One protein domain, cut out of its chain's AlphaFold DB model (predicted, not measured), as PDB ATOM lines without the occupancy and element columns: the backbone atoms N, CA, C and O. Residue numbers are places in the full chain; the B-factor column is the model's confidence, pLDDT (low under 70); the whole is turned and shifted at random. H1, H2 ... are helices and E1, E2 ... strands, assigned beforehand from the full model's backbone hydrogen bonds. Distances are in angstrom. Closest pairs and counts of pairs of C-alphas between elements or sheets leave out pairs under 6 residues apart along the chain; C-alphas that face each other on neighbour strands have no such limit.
ATOM      1  N   PHE A   6     189.825   1.377 135.871       84.81
ATOM      2  CA  PHE A   6     190.605   2.337 136.646       84.81
ATOM      3  C   PHE A   6     190.616   1.939 138.124       84.81
ATOM      4  O   PHE A   6     189.581   1.545 138.658       84.81
ATOM      5  N   GLY A   7     191.772   2.037 138.776       88.50
ATOM      6  CA  GLY A   7     191.920   1.823 140.217       88.50
ATOM      7  C   GLY A   7     192.886   2.827 140.834       88.50
ATOM      8  O   GLY A   7     193.743   3.376 140.140       88.50
ATOM      9  N   THR A   8     192.761   3.067 142.140       93.69
ATOM     10  CA  THR A   8     193.698   3.918 142.886       93.69
ATOM     11  C   THR A   8     194.351   3.116 144.002       93.69
ATOM     12  O   THR A   8     193.663   2.442 144.758       93.69
ATOM     13  N   VAL A   9     195.672   3.219 144.117       95.00
ATOM     14  CA  VAL A   9     196.453   2.675 145.228       95.00
ATOM     15  C   VAL A   9     197.105   3.838 145.962       95.00
ATOM     16  O   VAL A   9     197.854   4.620 145.375       95.00
ATOM     17  N   ALA A  10     196.821   3.974 147.249       95.38
ATOM     18  CA  ALA A  10     197.519   4.899 148.124       95.38
ATOM     19  C   ALA A  10     198.631   4.171 148.870       95.38
ATOM     20  O   ALA A  10     198.393   3.128 149.470       95.38
ATOM     21  N   VAL A  11     199.823   4.755 148.874       95.44
ATOM     22  CA  VAL A  11     200.978   4.275 149.632       95.44
ATOM     23  C   VAL A  11     201.287   5.292 150.712       95.44
ATOM     24  O   VAL A  11     201.443   6.479 150.423       95.44
ATOM     25  N   VAL A  12     201.382   4.841 151.958       94.12
ATOM     26  CA  VAL A  12     201.666   5.722 153.087       94.12
ATOM     27  C   VAL A  12     203.093   5.524 153.552       94.12
ATOM     28  O   VAL A  12     203.504   4.433 153.950       94.12
ATOM     29  N   LEU A  13     203.841   6.619 153.510       92.25
ATOM     30  CA  LEU A  13     205.179   6.735 154.049       92.25
ATOM     31  C   LEU A  13     205.135   7.544 155.334       92.25
ATOM     32  O   LEU A  13     204.416   8.536 155.433       92.25
ATOM     33  N   ALA A  14     205.960   7.170 156.298       89.25
ATOM     34  CA  ALA A  14     206.197   7.991 157.470       89.25
ATOM     35  C   ALA A  14     207.675   8.239 157.676       89.25
ATOM     36  O   ALA A  14     208.505   7.371 157.408       89.25
ATOM     37  N   ASN A  15     207.982   9.416 158.205       83.31
ATOM     38  CA  ASN A  15     209.330   9.759 158.602       83.31
ATOM     39  C   ASN A  15     209.575   9.313 160.050       83.31
ATOM     40  O   ASN A  15     208.931   9.805 160.973       83.31
ATOM     41  N   ASP A  16     210.499   8.376 160.250       73.69
ATOM     42  CA  ASP A  16     210.964   7.971 161.579       73.69
ATOM     43  C   ASP A  16     212.441   8.344 161.728       73.69
ATOM     44  O   ASP A  16     213.334   7.663 161.221       73.69
ATOM     45  N   GLY A  17     212.705   9.489 162.362       66.19
ATOM     46  CA  GLY A  17     214.070   9.932 162.662       66.19
ATOM     47  C   GLY A  17     214.947  10.242 161.440       66.19
ATOM     48  O   GLY A  17     216.170  10.194 161.552       66.19
ATOM     49  N   GLY A  18     214.353  10.569 160.287       69.00
ATOM     50  CA  GLY A  18     215.058  10.944 159.056       69.00
ATOM     51  C   GLY A  18     214.988   9.903 157.935       69.00
ATOM     52  O   GLY A  18     215.380  10.220 156.813       69.00
ATOM     53  N   ALA A  19     214.472   8.699 158.203       78.38
ATOM     54  CA  ALA A  19     214.229   7.679 157.186       78.38
ATOM     55  C   ALA A  19     212.728   7.559 156.883       78.38
ATOM     56  O   ALA A  19     211.914   7.359 157.787       78.38
ATOM     57  N   GLU A  20     212.364   7.666 155.600       85.88
ATOM     58  CA  GLU A  20     211.013   7.349 155.133       85.88
ATOM     59  C   GLU A  20     210.828   5.825 155.148       85.88
ATOM     60  O   GLU A  20     211.579   5.095 154.498       85.88
ATOM     61  N   ARG A  21     209.825   5.340 155.882       88.94
ATOM     62  CA  ARG A  21     209.421   3.930 155.888       88.94
ATOM     63  C   ARG A  21     208.027   3.761 155.317       88.94
ATOM     64  O   ARG A  21     207.159   4.601 155.554       88.94
ATOM     65  N   TRP A  22     207.814   2.654 154.618       90.06
ATOM     66  CA  TRP A  22     206.479   2.219 154.231       90.06
ATOM     67  C   TRP A  22     205.705   1.764 155.468       90.06
ATOM     68  O   TRP A  22     206.230   1.021 156.297       90.06
ATOM     69  N   VAL A  23     204.495   2.298 155.616       91.25
ATOM     70  CA  VAL A  23     203.613   2.063 156.762       91.25
ATOM     71  C   VAL A  23     202.446   1.183 156.364       91.25
ATOM     72  O   VAL A  23     202.161   0.212 157.051       91.25
ATOM     73  N   ASP A  24     201.761   1.555 155.284       92.06
ATOM     74  CA  ASP A  24     200.530   0.899 154.865       92.06
ATOM     75  C   ASP A  24     200.207   1.209 153.397       92.06
ATOM     76  O   ASP A  24     200.761   2.147 152.803       92.06
ATOM     77  N   THR A  25     199.295   0.426 152.833       94.25
ATOM     78  CA  THR A  25     198.769   0.561 151.478       94.25
ATOM     79  C   THR A  25     197.253   0.406 151.481       94.25
ATOM     80  O   THR A  25     196.700  -0.509 152.091       94.25
ATOM     81  N   PHE A  26     196.578   1.287 150.744       93.00
ATOM     82  CA  PHE A  26     195.123   1.315 150.624       93.00
ATOM     83  C   PHE A  26     194.715   1.208 149.157       93.00
ATOM     84  O   PHE A  26     195.251   1.923 148.311       93.00
ATOM     85  N   SER A  27     193.738   0.356 148.861       92.12
ATOM     86  CA  SER A  27     193.059   0.284 147.559       92.12
ATOM     87  C   SER A  27     191.592   0.730 147.622       92.12
ATOM     88  O   SER A  27     190.992   1.007 146.586       92.12
ATOM     89  N   ASP A  28     191.013   0.848 148.824       91.38
ATOM     90  CA  ASP A  28     189.637   1.308 149.015       91.38
ATOM     91  C   ASP A  28     189.551   2.841 148.923       91.38
ATOM     92  O   ASP A  28     190.125   3.575 149.728       91.38
ATOM     93  N   GLU A  29     188.785   3.346 147.953       90.25
ATOM     94  CA  GLU A  29     188.629   4.785 147.710       90.25
ATOM     95  C   GLU A  29     188.098   5.565 148.921       90.25
ATOM     96  O   GLU A  29     188.437   6.738 149.096       90.25
ATOM     97  N   ARG A  30     187.275   4.947 149.775       91.06
ATOM     98  CA  ARG A  30     186.725   5.593 150.974       91.06
ATOM     99  C   ARG A  30     187.795   5.754 152.039       91.06
ATOM    100  O   ARG A  30     187.835   6.796 152.691       91.06
ATOM    101  N   GLU A  31     188.648   4.749 152.213       92.88
ATOM    102  CA  GLU A  31     189.791   4.824 153.127       92.88
ATOM    103  C   GLU A  31     190.789   5.882 152.651       92.88
ATOM    104  O   GLU A  31     191.199   6.737 153.436       92.88
ATOM    105  N   ILE A  32     191.086   5.902 151.347       93.56
ATOM    106  CA  ILE A  32     191.962   6.905 150.725       93.56
ATOM    107  C   ILE A  32     191.402   8.319 150.919       93.56
ATOM    108  O   ILE A  32     192.137   9.228 151.303       93.56
ATOM    109  N   ALA A  33     190.102   8.517 150.684       92.56
ATOM    110  CA  ALA A  33     189.460   9.818 150.840       92.56
ATOM    111  C   ALA A  33     189.485  10.314 152.295       92.56
ATOM    112  O   ALA A  33     189.723  11.500 152.526       92.56
ATOM    113  N   ARG A  34     189.274   9.422 153.274       92.75
ATOM    114  CA  ARG A  34     189.364   9.772 154.700       92.75
ATOM    115  C   ARG A  34     190.777  10.144 155.110       92.75
ATOM    116  O   ARG A  34     190.962  11.195 155.713       92.75
ATOM    117  N   LEU A  35     191.766   9.343 154.715       93.00
ATOM    118  CA  LEU A  35     193.171   9.656 154.957       93.00
ATOM    119  C   LEU A  35     193.531  11.035 154.390       93.00
ATOM    120  O   LEU A  35     194.136  11.861 155.069       93.00
ATOM    121  N   GLU A  36     193.125  11.311 153.153       91.94
ATOM    122  CA  GLU A  36     193.381  12.598 152.514       91.94
ATOM    123  C   GLU A  36     192.694  13.760 153.245       91.94
ATOM    124  O   GLU A  36     193.283  14.834 153.388       91.94
ATOM    125  N   GLN A  37     191.470  13.558 153.729       92.81
ATOM    126  CA  GLN A  37     190.758  14.552 154.524       92.81
ATOM    127  C   GLN A  37     191.472  14.830 155.853       92.81
ATOM    128  O   GLN A  37     191.671  15.999 156.178       92.81
ATOM    129  N   ALA A  38     191.902  13.793 156.572       90.81
ATOM    130  CA  ALA A  38     192.608  13.921 157.844       90.81
ATOM    131  C   ALA A  38     193.965  14.631 157.680       90.81
ATOM    132  O   ALA A  38     194.293  15.551 158.433       90.81
ATOM    133  N   ILE A  39     194.717  14.301 156.621       91.19
ATOM    134  CA  ILE A  39     195.969  14.996 156.276       91.19
ATOM    135  C   ILE A  39     195.701  16.477 155.981       91.19
ATOM    136  O   ILE A  39     196.389  17.349 156.509       91.19
ATOM    137  N   ARG A  40     194.688  16.792 155.161       90.88
ATOM    138  CA  ARG A  40     194.319  18.185 154.839       90.88
ATOM    139  C   ARG A  40     193.803  18.957 156.054       90.88
ATOM    140  O   ARG A  40     193.976  20.170 156.108       90.88
ATOM    141  N   GLY A  41     193.169  18.267 157.000       90.12
ATOM    142  CA  GLY A  41     192.708  18.816 158.273       90.12
ATOM    143  C   GLY A  41     193.835  19.127 159.258       90.12
ATOM    144  O   GLY A  41     193.590  19.811 160.249       90.12
ATOM    145  N   GLY A  42     195.063  18.673 158.981       86.88
ATOM    146  CA  GLY A  42     196.205  18.837 159.878       86.88
ATOM    147  C   GLY A  42     196.118  17.951 161.120       86.88
ATOM    148  O   GLY A  42     196.636  18.323 162.171       86.88
ATOM    149  N   GLU A  43     195.432  16.811 161.024       88.19
ATOM    150  CA  GLU A  43     195.345  15.859 162.127       88.19
ATOM    151  C   GLU A  43     196.726  15.288 162.463       88.19
ATOM    152  O   GLU A  43     197.520  14.968 161.577       88.19
ATOM    153  N   GLU A  44     197.022  15.143 163.757       83.69
ATOM    154  CA  GLU A  44     198.330  14.647 164.202       83.69
ATOM    155  C   GLU A  44     198.541  13.165 163.845       83.69
ATOM    156  O   GLU A  44     199.672  12.747 163.584       83.69
ATOM    157  N   PHE A  45     197.455  12.382 163.778       86.62
ATOM    158  CA  PHE A  45     197.478  10.950 163.466       86.62
ATOM    159  C   PHE A  45     196.457  10.573 162.374       86.62
ATOM    160  O   PHE A  45     195.471   9.898 162.662       86.62
ATOM    161  N   PRO A  46     196.699  10.925 161.095       89.31
ATOM    162  CA  PRO A  46     195.705  10.764 160.024       89.31
ATOM    163  C   PRO A  46     195.254   9.323 159.738       89.31
ATOM    164  O   PRO A  46     194.214   9.099 159.125       89.31
ATOM    165  N   LEU A  47     196.046   8.331 160.156       91.06
ATOM    166  CA  LEU A  47     195.719   6.912 159.991       91.06
ATOM    167  C   LEU A  47     194.754   6.382 161.061       91.06
ATOM    168  O   LEU A  47     194.112   5.357 160.845       91.06
ATOM    169  N   GLU A  48     194.642   7.055 162.208       89.88
ATOM    170  CA  GLU A  48     193.877   6.556 163.355       89.88
ATOM    171  C   GLU A  48     192.389   6.400 163.026       89.88
ATOM    172  O   GLU A  48     191.777   5.384 163.369       89.88
ATOM    173  N   GLU A  49     191.812   7.354 162.291       86.69
ATOM    174  CA  GLU A  49     190.412   7.279 161.871       86.69
ATOM    175  C   GLU A  49     190.164   6.089 160.929       86.69
ATOM    176  O   GLU A  49     189.175   5.364 161.076       86.69
ATOM    177  N   VAL A  50     191.081   5.854 159.986       90.56
ATOM    178  CA  VAL A  50     190.981   4.746 159.026       90.56
ATOM    179  C   VAL A  50     191.075   3.404 159.751       90.56
ATOM    180  O   VAL A  50     190.255   2.515 159.519       90.56
ATOM    181  N   TYR A  51     192.007   3.264 160.695       91.12
ATOM    182  CA  TYR A  51     192.154   2.043 161.488       91.12
ATOM    183  C   TYR A  51     190.982   1.786 162.421       91.12
ATOM    184  O   TYR A  51     190.495   0.657 162.488       91.12
ATOM    185  N   THR A  52     190.460   2.828 163.061       89.56
ATOM    186  CA  THR A  52     189.258   2.724 163.894       89.56
ATOM    187  C   THR A  52     188.067   2.232 163.072       89.56
ATOM    188  O   THR A  52     187.283   1.395 163.527       89.56
ATOM    189  N   LEU A  53     187.927   2.717 161.836       87.69
ATOM    190  CA  LEU A  53     186.876   2.275 160.927       87.69
ATOM    191  C   LEU A  53     187.050   0.809 160.512       87.69
ATOM    192  O   LEU A  53     186.071   0.063 160.565       87.69
ATOM    193  N   ARG A  54     188.270   0.384 160.161       89.62
ATOM    194  CA  ARG A  54     188.582  -1.021 159.844       89.62
ATOM    195  C   ARG A  54     188.269  -1.948 161.017       89.62
ATOM    196  O   ARG A  54     187.607  -2.967 160.836       89.62
ATOM    197  N   GLU A  55     188.699  -1.587 162.223       91.31
ATOM    198  CA  GLU A  55     188.461  -2.384 163.428       91.31
ATOM    199  C   GLU A  55     186.966  -2.498 163.737       91.31
ATOM    200  O   GLU A  55     186.458  -3.591 164.002       91.31
ATOM    201  N   LYS A  56     186.233  -1.385 163.635       91.12
ATOM    202  CA  LYS A  56     184.784  -1.373 163.824       91.12
ATOM    203  C   LYS A  56     184.076  -2.272 162.811       91.12
ATOM    204  O   LYS A  56     183.247  -3.079 163.219       91.12
ATOM    205  N   GLN A  57     184.414  -2.161 161.526       88.75
ATOM    206  CA  GLN A  57     183.832  -3.002 160.476       88.75
ATOM    207  C   GLN A  57     184.115  -4.481 160.719       88.75
ATOM    208  O   GLN A  57     183.194  -5.289 160.686       88.75
ATOM    209  N   LYS A  58     185.365  -4.829 161.045       89.69
ATOM    210  CA  LYS A  58     185.748  -6.204 161.371       89.69
ATOM    211  C   LYS A  58     184.910  -6.756 162.526       89.69
ATOM    212  O   LYS A  58     184.350  -7.842 162.418       89.69
ATOM    213  N   LYS A  59     184.772  -5.985 163.605       92.25
ATOM    214  CA  LYS A  59     183.984  -6.382 164.776       92.25
ATOM    215  C   LYS A  59     182.495  -6.535 164.459       92.25
ATOM    216  O   LYS A  59     181.856  -7.462 164.959       92.25
ATOM    217  N   GLU A  60     181.932  -5.627 163.665       89.88
ATOM    218  CA  GLU A  60     180.541  -5.699 163.205       89.88
ATOM    219  C   GLU A  60     180.314  -6.937 162.323       89.88
ATOM    220  O   GLU A  60     179.347  -7.666 162.542       89.88
ATOM    221  N   ASP A  61     181.232  -7.228 161.399       87.25
ATOM    222  CA  ASP A  61     181.165  -8.381 160.495       87.25
ATOM    223  C   ASP A  61     181.302  -9.724 161.229       87.25
ATOM    224  O   ASP A  61     180.627 -10.695 160.860       87.25
ATOM    225  N   GLU A  62     182.163  -9.798 162.248       88.56
ATOM    226  CA  GLU A  62     182.310 -10.958 163.138       88.56
ATOM    227  C   GLU A  62     181.033 -11.168 163.960       88.56
ATOM    228  O   GLU A  62     180.401 -12.219 163.862       88.56
ATOM    229  N   SER A  63     180.568 -10.127 164.661       90.38
ATOM    230  CA  SER A  63     179.359 -10.192 165.497       90.38
ATOM    231  C   SER A  63     178.112 -10.560 164.687       90.38
ATOM    232  O   SER A  63     177.241 -11.297 165.153       90.38
ATOM    233  N   PHE A  64     178.005 -10.045 163.460       87.75
ATOM    234  CA  PHE A  64     176.911 -10.388 162.559       87.75
ATOM    235  C   PHE A  64     177.009 -11.835 162.063       87.75
ATOM    236  O   PHE A  64     175.985 -12.508 161.949       87.75
ATOM    237  N   GLY A  65     178.223 -12.330 161.801       86.94
ATOM    238  CA  GLY A  65     178.468 -13.735 161.474       86.94
ATOM    239  C   GLY A  65     177.968 -14.672 162.573       86.94
ATOM    240  O   GLY A  65     177.148 -15.547 162.291       86.94
ATOM    241  N   ASP A  66     178.371 -14.409 163.817       88.62
ATOM    242  CA  ASP A  66     177.956 -15.179 164.996       88.62
ATOM    243  C   ASP A  66     176.433 -15.167 165.173       88.62
ATOM    244  O   ASP A  66     175.805 -16.195 165.441       88.62
ATOM    245  N   TYR A  67     175.810 -14.001 164.980       87.44
ATOM    246  CA  TYR A  67     174.359 -13.861 165.049       87.44
ATOM    247  C   TYR A  67     173.642 -14.711 163.992       87.44
ATOM    248  O   TYR A  67     172.659 -15.388 164.306       87.44
ATOM    249  N   VAL A  68     174.121 -14.694 162.745       85.38
ATOM    250  CA  VAL A  68     173.538 -15.492 161.662       85.38
ATOM    251  C   VAL A  68     173.711 -16.982 161.945       85.38
ATOM    252  O   VAL A  68     172.747 -17.732 161.806       85.38
ATOM    253  N   GLU A  69     174.884 -17.425 162.390       85.94
ATOM    254  CA  GLU A  69     175.123 -18.829 162.736       85.94
ATOM    255  C   GLU A  69     174.196 -19.301 163.869       85.94
ATOM    256  O   GLU A  69     173.524 -20.335 163.757       85.94
ATOM    257  N   LEU A  70     174.068 -18.493 164.924       87.50
ATOM    258  CA  LEU A  70     173.154 -18.767 166.028       87.50
ATOM    259  C   LEU A  70     171.703 -18.845 165.553       87.50
ATOM    260  O   LEU A  70     170.976 -19.748 165.967       87.50
ATOM    261  N   LEU A  71     171.271 -17.929 164.685       85.06
ATOM    262  CA  LEU A  71     169.917 -17.930 164.145       85.06
ATOM    263  C   LEU A  71     169.657 -19.203 163.335       85.06
ATOM    264  O   LEU A  71     168.644 -19.862 163.549       85.06
ATOM    265  N   LEU A  72     170.575 -19.581 162.444       83.62
ATOM    266  CA  LEU A  72     170.407 -20.737 161.559       83.62
ATOM    267  C   LEU A  72     170.400 -22.079 162.299       83.62
ATOM    268  O   LEU A  72     169.777 -23.028 161.817       83.62
ATOM    269  N   SER A  73     171.045 -22.152 163.466       84.31
ATOM    270  CA  SER A  73     171.043 -23.341 164.329       84.31
ATOM    271  C   SER A  73     169.746 -23.542 165.125       84.31
ATOM    272  O   SER A  73     169.558 -24.600 165.728       84.31
ATOM    273  N   GLN A  74     168.821 -22.573 165.121       87.69
ATOM    274  CA  GLN A  74     167.572 -22.711 165.867       87.69
ATOM    275  C   GLN A  74     166.608 -23.712 165.198       87.69
ATOM    276  O   GLN A  74     166.395 -23.663 163.984       87.69
ATOM    277  N   PRO A  75     165.933 -24.579 165.979       82.25
ATOM    278  CA  PRO A  75     165.104 -25.668 165.449       82.25
ATOM    279  C   PRO A  75     163.824 -25.197 164.742       82.25
ATOM    280  O   PRO A  75     163.185 -25.972 164.039       82.25
ATOM    281  N   PHE A  76     163.426 -23.938 164.939       86.50
ATOM    282  CA  PHE A  76     162.220 -23.353 164.349       86.50
ATOM    283  C   PHE A  76     162.474 -22.640 163.013       86.50
ATOM    284  O   PHE A  76     161.528 -22.140 162.398       86.50
ATOM    285  N   VAL A  77     163.728 -22.551 162.557       84.56
ATOM    286  CA  VAL A  77     164.042 -21.905 161.280       84.56
ATOM    287  C   VAL A  77     163.617 -22.805 160.133       84.56
ATOM    288  O   VAL A  77     163.932 -23.992 160.087       84.56
ATOM    289  N   ARG A  78     162.891 -22.217 159.181       89.81
ATOM    290  CA  ARG A  78     162.452 -22.935 157.988       89.81
ATOM    291  C   ARG A  78     163.666 -23.357 157.144       89.81
ATOM    292  O   ARG A  78     164.582 -22.542 156.987       89.81
ATOM    293  N   PRO A  79     163.676 -24.564 156.553       86.25
ATOM    294  CA  PRO A  79     164.803 -25.053 155.754       86.25
ATOM    295  C   PRO A  79     165.241 -24.102 154.628       86.25
ATOM    296  O   PRO A  79     166.429 -23.999 154.325       86.25
ATOM    297  N   GLU A  80     164.312 -23.353 154.034       88.88
ATOM    298  CA  GLU A  80     164.617 -22.370 152.990       88.88
ATOM    299  C   GLU A  80     165.478 -21.223 153.537       88.88
ATOM    300  O   GLU A  80     166.448 -20.809 152.906       88.88
ATOM    301  N   VAL A  81     165.173 -20.747 154.747       84.75
ATOM    302  CA  VAL A  81     165.935 -19.684 155.419       84.75
ATOM    303  C   VAL A  81     167.334 -20.181 155.790       84.75
ATOM    304  O   VAL A  81     168.309 -19.457 155.589       84.75
ATOM    305  N   GLN A  82     167.461 -21.436 156.232       83.31
ATOM    306  CA  GLN A  82     168.763 -22.078 156.450       83.31
ATOM    307  C   GLN A  82     169.585 -22.154 155.161       83.31
ATOM    308  O   GLN A  82     170.764 -21.797 155.154       83.31
ATOM    309  N   SER A  83     168.961 -22.546 154.049       86.56
ATOM    310  CA  SER A  83     169.615 -22.601 152.738       86.56
ATOM    311  C   SER A  83     170.131 -21.229 152.287       86.56
ATOM    312  O   SER A  83     171.290 -21.104 151.880       86.56
ATOM    313  N   HIS A  84     169.314 -20.179 152.428       85.69
ATOM    314  CA  HIS A  84     169.722 -18.807 152.121       85.69
ATOM    315  C   HIS A  84     170.868 -18.324 153.011       85.69
ATOM    316  O   HIS A  84     171.812 -17.717 152.505       85.69
ATOM    317  N   GLY A  85     170.834 -18.638 154.306       85.75
ATOM    318  CA  GLY A  85     171.918 -18.304 155.226       85.75
ATOM    319  C   GLY A  85     173.241 -18.979 154.854       85.75
ATOM    320  O   GLY A  85     174.279 -18.324 154.806       85.75
ATOM    321  N   VAL A  86     173.211 -20.259 154.468       86.38
ATOM    322  CA  VAL A  86     174.400 -20.972 153.968       86.38
ATOM    323  C   VAL A  86     174.922 -20.359 152.663       86.38
ATOM    324  O   VAL A  86     176.134 -20.219 152.486       86.38
ATOM    325  N   ALA A  87     174.037 -19.980 151.739       87.50
ATOM    326  CA  ALA A  87     174.429 -19.316 150.496       87.50
ATOM    327  C   ALA A  87     175.072 -17.942 150.751       87.50
ATOM    328  O   ALA A  87     176.077 -17.597 150.117       87.50
ATOM    329  N   TRP A  88     174.532 -17.183 151.705       87.62
ATOM    330  CA  TRP A  88     175.109 -15.920 152.155       87.62
ATOM    331  C   TRP A  88     176.502 -16.120 152.768       87.62
ATOM    332  O   TRP A  88     177.441 -15.466 152.320       87.62
ATOM    333  N   MET A  89     176.685 -17.086 153.680       85.81
ATOM    334  CA  MET A  89     178.002 -17.391 154.269       85.81
ATOM    335  C   MET A  89     179.044 -17.741 153.200       85.81
ATOM    336  O   MET A  89     180.156 -17.216 153.209       85.81
ATOM    337  N   LYS A  90     178.679 -18.568 152.210       89.19
ATOM    338  CA  LYS A  90     179.567 -18.888 151.075       89.19
ATOM    339  C   LYS A  90     179.945 -17.649 150.261       89.19
ATOM    340  O   LYS A  90     181.075 -17.546 149.787       89.19
ATOM    341  N   SER A  91     179.002 -16.729 150.084       88.88
ATOM    342  CA  SER A  91     179.241 -15.472 149.374       88.88
ATOM    343  C   SER A  91     180.178 -14.559 150.165       88.88
ATOM    344  O   SER A  91     181.104 -14.014 149.572       88.88
ATOM    345  N   LYS A  92     180.009 -14.466 151.492       88.06
ATOM    346  CA  LYS A  92     180.900 -13.720 152.396       88.06
ATOM    347  C   LYS A  92     182.349 -14.205 152.284       88.06
ATOM    348  O   LYS A  92     183.216 -13.410 151.942       88.06
ATOM    349  N   ILE A  93     182.586 -15.511 152.432       87.94
ATOM    350  CA  ILE A  93     183.931 -16.118 152.310       87.94
ATOM    351  C   ILE A  93     184.567 -15.790 150.954       87.94
ATOM    352  O   ILE A  93     185.754 -15.480 150.856       87.94
ATOM    353  N   ARG A  94     183.775 -15.845 149.877       90.75
ATOM    354  CA  ARG A  94     184.265 -15.511 148.538       90.75
ATOM    355  C   ARG A  94     184.650 -14.032 148.433       90.75
ATOM    356  O   ARG A  94     185.711 -13.734 147.891       90.75
ATOM    357  N   ILE A  95     183.829 -13.121 148.948       88.38
ATOM    358  CA  ILE A  95     184.127 -11.680 148.961       88.38
ATOM    359  C   ILE A  95     185.409 -11.399 149.754       88.38
ATOM    360  O   ILE A  95     186.272 -10.683 149.259       88.38
ATOM    361  N   GLU A  96     185.579 -12.004 150.928       87.38
ATOM    362  CA  GLU A  96     186.803 -11.876 151.733       87.38
ATOM    363  C   GLU A  96     188.037 -12.382 150.980       87.38
ATOM    364  O   GLU A  96     189.076 -11.724 150.976       87.38
ATOM    365  N   SER A  97     187.916 -13.511 150.273       89.62
ATOM    366  CA  SER A  97     189.014 -14.030 149.454       89.62
ATOM    367  C   SER A  97     189.407 -13.077 148.321       89.62
ATOM    368  O   SER A  97     190.597 -12.909 148.061       89.62
ATOM    369  N   PHE A  98     188.433 -12.409 147.693       89.62
ATOM    370  CA  PHE A  98     188.703 -11.394 146.675       89.62
ATOM    371  C   PHE A  98     189.341 -10.140 147.270       89.62
ATOM    372  O   PHE A  98     190.323  -9.662 146.715       89.62
ATOM    373  N   ARG A  99     188.851  -9.652 148.417       87.75
ATOM    374  CA  ARG A  99     189.455  -8.509 149.123       87.75
ATOM    375  C   ARG A  99     190.911  -8.773 149.495       87.75
ATOM    376  O   ARG A  99     191.749  -7.897 149.339       87.75
ATOM    377  N   ARG A 100     191.234  -9.993 149.935       89.75
ATOM    378  CA  ARG A 100     192.623 -10.368 150.230       89.75
ATOM    379  C   ARG A 100     193.502 -10.334 148.979       89.75
ATOM    380  O   ARG A 100     194.583  -9.769 149.020       89.75
ATOM    381  N   GLN A 101     193.024 -10.895 147.867       90.94
ATOM    382  CA  GLN A 101     193.751 -10.844 146.591       90.94
ATOM    383  C   GLN A 101     193.941  -9.408 146.088       90.94
ATOM    384  O   GLN A 101     194.980  -9.083 145.521       90.94
ATOM    385  N   GLU A 102     192.944  -8.550 146.289       89.50
ATOM    386  CA  GLU A 102     193.020  -7.131 145.955       89.50
ATOM    387  C   GLU A 102     194.070  -6.404 146.802       89.50
ATOM    388  O   GLU A 102     194.862  -5.643 146.252       89.50
ATOM    389  N   GLN A 103     194.132  -6.690 148.104       90.06
ATOM    390  CA  GLN A 103     195.155  -6.141 148.994       90.06
ATOM    391  C   GLN A 103     196.567  -6.600 148.593       90.06
ATOM    392  O   GLN A 103     197.455  -5.767 148.441       90.06
ATOM    393  N   GLU A 104     196.766  -7.895 148.332       92.19
ATOM    394  CA  GLU A 104     198.056  -8.442 147.868       92.19
ATOM    395  C   GLU A 104     198.505  -7.792 146.541       92.19
ATOM    396  O   GLU A 104     199.678  -7.458 146.340       92.19
ATOM    397  N   ALA A 105     197.561  -7.570 145.621       91.06
ATOM    398  CA  ALA A 105     197.831  -6.865 144.374       91.06
ATOM    399  C   ALA A 105     198.194  -5.391 144.618       91.06
ATOM    400  O   ALA A 105     199.130  -4.884 143.997       91.06
ATOM    401  N   ALA A 106     197.492  -4.710 145.527       93.00
ATOM    402  CA  ALA A 106     197.777  -3.329 145.898       93.00
ATOM    403  C   ALA A 106     199.170  -3.186 146.528       93.00
ATOM    404  O   ALA A 106     199.910  -2.278 146.159       93.00
ATOM    405  N   GLU A 107     199.562  -4.107 147.408       94.31
ATOM    406  CA  GLU A 107     200.900  -4.168 148.009       94.31
ATOM    407  C   GLU A 107     201.985  -4.360 146.951       94.31
ATOM    408  O   GLU A 107     202.952  -3.603 146.914       94.31
ATOM    409  N   THR A 108     201.782  -5.280 146.006       93.88
ATOM    410  CA  THR A 108     202.719  -5.492 144.891       93.88
ATOM    411  C   THR A 108     202.886  -4.222 144.042       93.88
ATOM    412  O   THR A 108     203.993  -3.860 143.630       93.88
ATOM    413  N   ILE A 109     201.784  -3.515 143.772       93.25
ATOM    414  CA  ILE A 109     201.807  -2.240 143.043       93.25
ATOM    415  C   ILE A 109     202.534  -1.168 143.864       93.25
ATOM    416  O   ILE A 109     203.321  -0.407 143.298       93.25
ATOM    417  N   ALA A 110     202.304  -1.120 145.176       94.50
ATOM    418  CA  ALA A 110     202.951  -0.186 146.089       94.50
ATOM    419  C   ALA A 110     204.468  -0.402 146.147       94.50
ATOM    420  O   ALA A 110     205.220   0.563 146.020       94.50
ATOM    421  N   GLU A 111     204.935  -1.647 146.245       94.31
ATOM    422  CA  GLU A 111     206.362  -1.980 146.206       94.31
ATOM    423  C   GLU A 111     207.025  -1.459 144.928       94.31
ATOM    424  O   GLU A 111     208.059  -0.784 144.970       94.31
ATOM    425  N   TYR A 112     206.401  -1.713 143.774       93.50
ATOM    426  CA  TYR A 112     206.916  -1.229 142.498       93.50
ATOM    427  C   TYR A 112     206.884   0.304 142.406       93.50
ATOM    428  O   TYR A 112     207.837   0.919 141.918       93.50
ATOM    429  N   ALA A 113     205.820   0.937 142.907       93.00
ATOM    430  CA  ALA A 113     205.688   2.387 142.966       93.00
ATOM    431  C   ALA A 113     206.772   3.041 143.825       93.00
ATOM    432  O   ALA A 113     207.363   4.036 143.404       93.00
ATOM    433  N   LEU A 114     207.087   2.460 144.984       92.81
ATOM    434  CA  LEU A 114     208.123   2.967 145.880       92.81
ATOM    435  C   LEU A 114     209.503   2.947 145.230       92.81
ATOM    436  O   LEU A 114     210.248   3.916 145.355       92.81
ATOM    437  N   VAL A 115     209.825   1.914 144.446       93.06
ATOM    438  CA  VAL A 115     211.075   1.876 143.667       93.06
ATOM    439  C   VAL A 115     211.170   3.047 142.685       93.06
ATOM    440  O   VAL A 115     212.262   3.580 142.479       93.06
ATOM    441  N   GLN A 116     210.061   3.450 142.059       91.94
ATOM    442  CA  GLN A 116     210.048   4.607 141.155       91.94
ATOM    443  C   GLN A 116     210.157   5.920 141.928       91.94
ATOM    444  O   GLN A 116     210.950   6.788 141.569       91.94
ATOM    445  N   TYR A 117     209.415   6.033 143.021       92.56
ATOM    446  CA  TYR A 117     209.415   7.205 143.880       92.56
ATOM    447  C   TYR A 117     210.782   7.458 144.537       92.56
ATOM    448  O   TYR A 117     211.264   8.582 144.524       92.56
ATOM    449  N   TRP A 118     211.496   6.436 145.014       90.94
ATOM    450  CA  TRP A 118     212.844   6.636 145.565       90.94
ATOM    451  C   TRP A 118     213.870   7.088 144.521       90.94
ATOM    452  O   TRP A 118     214.865   7.719 144.875       90.94
ATOM    453  N   LYS A 119     213.642   6.799 143.234       92.62
ATOM    454  CA  LYS A 119     214.465   7.338 142.138       92.62
ATOM    455  C   LYS A 119     214.113   8.786 141.815       92.62
ATOM    456  O   LYS A 119     214.981   9.524 141.358       92.62
ATOM    457  N   ASN A 120     212.855   9.173 142.012       91.38
ATOM    458  CA  ASN A 120     212.359  10.517 141.764       91.38
ATOM    459  C   ASN A 120     211.305  10.912 142.820       91.38
ATOM    460  O   ASN A 120     210.113  10.693 142.591       91.38
ATOM    461  N   PRO A 121     211.720  11.493 143.963       87.12
ATOM    462  CA  PRO A 121     210.811  11.803 145.071       87.12
ATOM    463  C   PRO A 121     209.737  12.855 144.762       87.12
ATOM    464  O   PRO A 121     208.778  12.982 145.521       87.12
ATOM    465  N   ASP A 122     209.857  13.589 143.653       88.75
ATOM    466  CA  ASP A 122     208.813  14.512 143.191       88.75
ATOM    467  C   ASP A 122     207.613  13.762 142.573       88.75
ATOM    468  O   ASP A 122     206.539  14.331 142.368       88.75
ATOM    469  N   LEU A 123     207.764  12.460 142.307       88.31
ATOM    470  CA  LEU A 123     206.746  11.584 141.733       88.31
ATOM    471  C   LEU A 123     205.816  11.011 142.821       88.31
ATOM    472  O   LEU A 123     205.785   9.805 143.061       88.31
ATOM    473  N   ALA A 124     205.063  11.875 143.502       89.56
ATOM    474  CA  ALA A 124     204.133  11.461 144.560       89.56
ATOM    475  C   ALA A 124     202.727  11.081 144.052       89.56
ATOM    476  O   ALA A 124     201.955  10.473 144.785       89.56
ATOM    477  N   ASP A 125     202.368  11.427 142.815       93.75
ATOM    478  CA  ASP A 125     201.077  11.082 142.207       93.75
ATOM    479  C   ASP A 125     201.292  10.783 140.723       93.75
ATOM    480  O   ASP A 125     201.752  11.643 139.968       93.75
ATOM    481  N   PHE A 126     201.053   9.540 140.318       93.31
ATOM    482  CA  PHE A 126     201.342   9.073 138.965       93.31
ATOM    483  C   PHE A 126     200.509   7.844 138.613       93.31
ATOM    484  O   PHE A 126     199.693   7.373 139.401       93.31
ATOM    485  N   THR A 127     200.670   7.327 137.398       93.19
ATOM    486  CA  THR A 127     199.791   6.279 136.881       93.19
ATOM    487  C   THR A 127     200.568   5.189 136.162       93.19
ATOM    488  O   THR A 127     201.444   5.465 135.343       93.19
ATOM    489  N   PHE A 128     200.221   3.937 136.455       89.38
ATOM    490  CA  PHE A 128     200.658   2.769 135.710       89.38
ATOM    491  C   PHE A 128     199.602   2.383 134.678       89.38
ATOM    492  O   PHE A 128     198.470   2.049 135.027       89.38
ATOM    493  N   ALA A 129     199.994   2.396 133.406       87.25
ATOM    494  CA  ALA A 129     199.167   1.902 132.317       87.25
ATOM    495  C   ALA A 129     199.503   0.433 132.025       87.25
ATOM    496  O   ALA A 129     200.640   0.084 131.703       87.25
ATOM    497  N   GLY A 130     198.499  -0.429 132.140       80.88
ATOM    498  CA  GLY A 130     198.506  -1.805 131.665       80.88
ATOM    499  C   GLY A 130     197.774  -1.946 130.329       80.88
ATOM    500  O   GLY A 130     197.306  -0.978 129.737       80.88
ATOM    501  N   ARG A 131     197.653  -3.190 129.852       79.44
ATOM    502  CA  ARG A 131     197.008  -3.500 128.564       79.44
ATOM    503  C   ARG A 131     195.514  -3.142 128.528       79.44
ATOM    504  O   ARG A 131     195.041  -2.688 127.494       79.44
ATOM    505  N   ASP A 132     194.809  -3.342 129.640       85.81
ATOM    506  CA  ASP A 132     193.361  -3.102 129.783       85.81
ATOM    507  C   ASP A 132     193.006  -2.408 131.123       85.81
ATOM    508  O   ASP A 132     191.836  -2.323 131.507       85.81
ATOM    509  N   THR A 133     194.016  -1.917 131.849       84.56
ATOM    510  CA  THR A 133     193.872  -1.383 133.212       84.56
ATOM    511  C   THR A 133     194.751  -0.156 133.388       84.56
ATOM    512  O   THR A 133     195.868  -0.120 132.879       84.56
ATOM    513  N   GLU A 134     194.278   0.815 134.150       90.75
ATOM    514  CA  GLU A 134     195.026   1.993 134.564       90.75
ATOM    515  C   GLU A 134     194.976   2.096 136.092       90.75
ATOM    516  O   GLU A 134     193.902   2.041 136.691       90.75
ATOM    517  N   VAL A 135     196.140   2.185 136.738       91.56
ATOM    518  CA  VAL A 135     196.230   2.277 138.200       91.56
ATOM    519  C   VAL A 135     196.937   3.559 138.586       91.56
ATOM    520  O   VAL A 135     198.130   3.720 138.329       91.56
ATOM    521  N   ARG A 136     196.211   4.473 139.225       94.50
ATOM    522  CA  ARG A 136     196.787   5.677 139.818       94.50
ATOM    523  C   ARG A 136     197.409   5.334 141.160       94.50
ATOM    524  O   ARG A 136     196.754   4.752 142.016       94.50
ATOM    525  N   VAL A 137     198.654   5.730 141.359       95.38
ATOM    526  CA  VAL A 137     199.362   5.581 142.623       95.38
ATOM    527  C   VAL A 137     199.560   6.946 143.256       95.38
ATOM    528  O   VAL A 137     200.013   7.879 142.596       95.38
ATOM    529  N   ARG A 138     199.208   7.059 144.537       95.50
ATOM    530  CA  ARG A 138     199.325   8.286 145.329       95.50
ATOM    531  C   ARG A 138     200.138   8.008 146.583       95.50
ATOM    532  O   ARG A 138     199.804   7.108 147.343       95.50
ATOM    533  N   ILE A 139     201.188   8.778 146.807       94.56
ATOM    534  CA  ILE A 139     202.106   8.619 147.929       94.56
ATOM    535  C   ILE A 139     201.820   9.720 148.942       94.56
ATOM    536  O   ILE A 139     201.953  10.908 148.653       94.56
ATOM    537  N   PHE A 140     201.436   9.312 150.145       93.06
ATOM    538  CA  PHE A 140     201.162  10.202 151.263       93.06
ATOM    539  C   PHE A 140     202.319  10.137 152.251       93.06
ATOM    540  O   PHE A 140     202.677   9.058 152.720       93.06
ATOM    541  N   LYS A 141     202.897  11.292 152.579       90.62
ATOM    542  CA  LYS A 141     203.954  11.407 153.586       90.62
ATOM    543  C   LYS A 141     203.370  11.892 154.901       90.62
ATOM    544  O   LYS A 141     202.724  12.937 154.936       90.62
ATOM    545  N   LEU A 142     203.646  11.164 155.972       89.06
ATOM    546  CA  LEU A 142     203.255  11.508 157.329       89.06
ATOM    547  C   LEU A 142     204.489  11.896 158.148       89.06
ATOM    548  O   LEU A 142     205.515  11.214 158.117       89.06
ATOM    549  N   GLU A 143     204.383  12.983 158.912       80.62
ATOM    550  CA  GLU A 143     205.461  13.427 159.807       80.62
ATOM    551  C   GLU A 143     205.557  12.574 161.079       80.62
ATOM    552  O   GLU A 143     206.626  12.473 161.678       80.62
TER     553      GLU A 143
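What this domain is: This is residues 6 to 143 of the 152 residues of an uncharacterized protein of Proteobacteria bacterium (UniProt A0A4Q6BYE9). A long, narrow V of two helices, H2 and H3, extends from a small, strongly twisted four-stranded sheet: the helices meet at the tip of the V and splay toward the sheet. The far part of H3, residues 102 to 118, crosses one face of the sheet, the short helix H1 packs on the opposite face, and residues 49 to 50 of H2 reach H1 at the open end of the V. The printed part has 138 residues, with three named helices and four named strands in the order E1, E2, H1, H2, H3, E3, E4; the sheet runs E2, E1, E4, E3 and is mixed. The class is mixed, helices and strands, in three layers, with H3 on one face of the sheet and H1 on the other. The whole is loose, with a radius of gyration of the C-alphas of 19.7 A, and flat, spanning 64 by 40 by 22 A.

Where its parts are: The printed part begins with E1, residues 6 to 16, 32.7 A long, whose first C-alpha, of Phe 6, is at (190.605, 2.337, 136.646). E2 is residues 19 to 26, 21.2 A. H1 is residues 29 to 40, 16.2 A. H2 is residues 48 to 72, 36.0 A. H3, the longest helix, is residues 79 to 119 and measures 60.8 A, from C-alpha 79 at (164.803, -25.053, 155.754) to C-alpha 119 at (214.465, 7.338, 142.138). E3 is residues 125 to 129, 13.6 A. E4, residues 133 to 142, is 28.9 A long and ends with C-alpha 142 at (203.255, 11.508, 157.329).

How they stand to each other: E1 and E2 form a hairpin, antiparallel at 148 degrees, with N 12 and O 24 2.9 A apart, within hydrogen-bond range. E1 and E4 are parallel neighbours at 21 degrees; N 9 and O 136, 2.8 A, and N 138 and O 9, 2.9 A, are within hydrogen-bond range. E3 and E4 form a second hairpin, antiparallel at 157 degrees, with N 128 and O 135 at 2.8 A. E2 and E3 are the edge strands. H1 is on the sheet at a height of 9.6 A, over E1 and E4, and runs slantwise to the strands, at 37 degrees to E1 on the local plane; its closest C-alpha pair with E1 is Ala 10 and Ile 32, 6.5 A. H3 is on the opposite face at a height of 5.2 A, over E1 and only just over E2 and E4, with 3 C-alphas falling on each of these two. It runs only just across the strands, at 60.2 degrees to E1 on the local plane, and its closest C-alpha pair with E1 is Val 11 and Ala 110, 6.0 A. H1 and H2 form a helical hairpin at a shallow tilt of 31 degrees, opposite ways, and touch with residues 31 to 35 and 49 to 50 alone; the closest C-alphas are those of Glu 31 and Val 50, 6.0 A. H2 and H3 form another, at a shallow tilt of 21 degrees, opposite ways; they touch with residues 68 to 72 and 81 to 85 alone, closest at the C-alphas of Leu 72 and Gln 82, 5.5 A. H2 is not on the sheet, and H1 and H3 are apart. Every O i to N i+4 pair is within hydrogen-bond range in H1 and H2, and 36 of 37 are in H3.

The domain as a whole: The two C-alphas farthest apart, those of Phe 76 and Asn 120, are 64.6 A from each other. Residues 55 to 60 of H2, residues 75 to 80, and residues 93 to 98 of H3 stand free. The printed part has no cut and no long link. The mean pLDDT of the printed part is 89.1, and residues 17 to 18 are under 70.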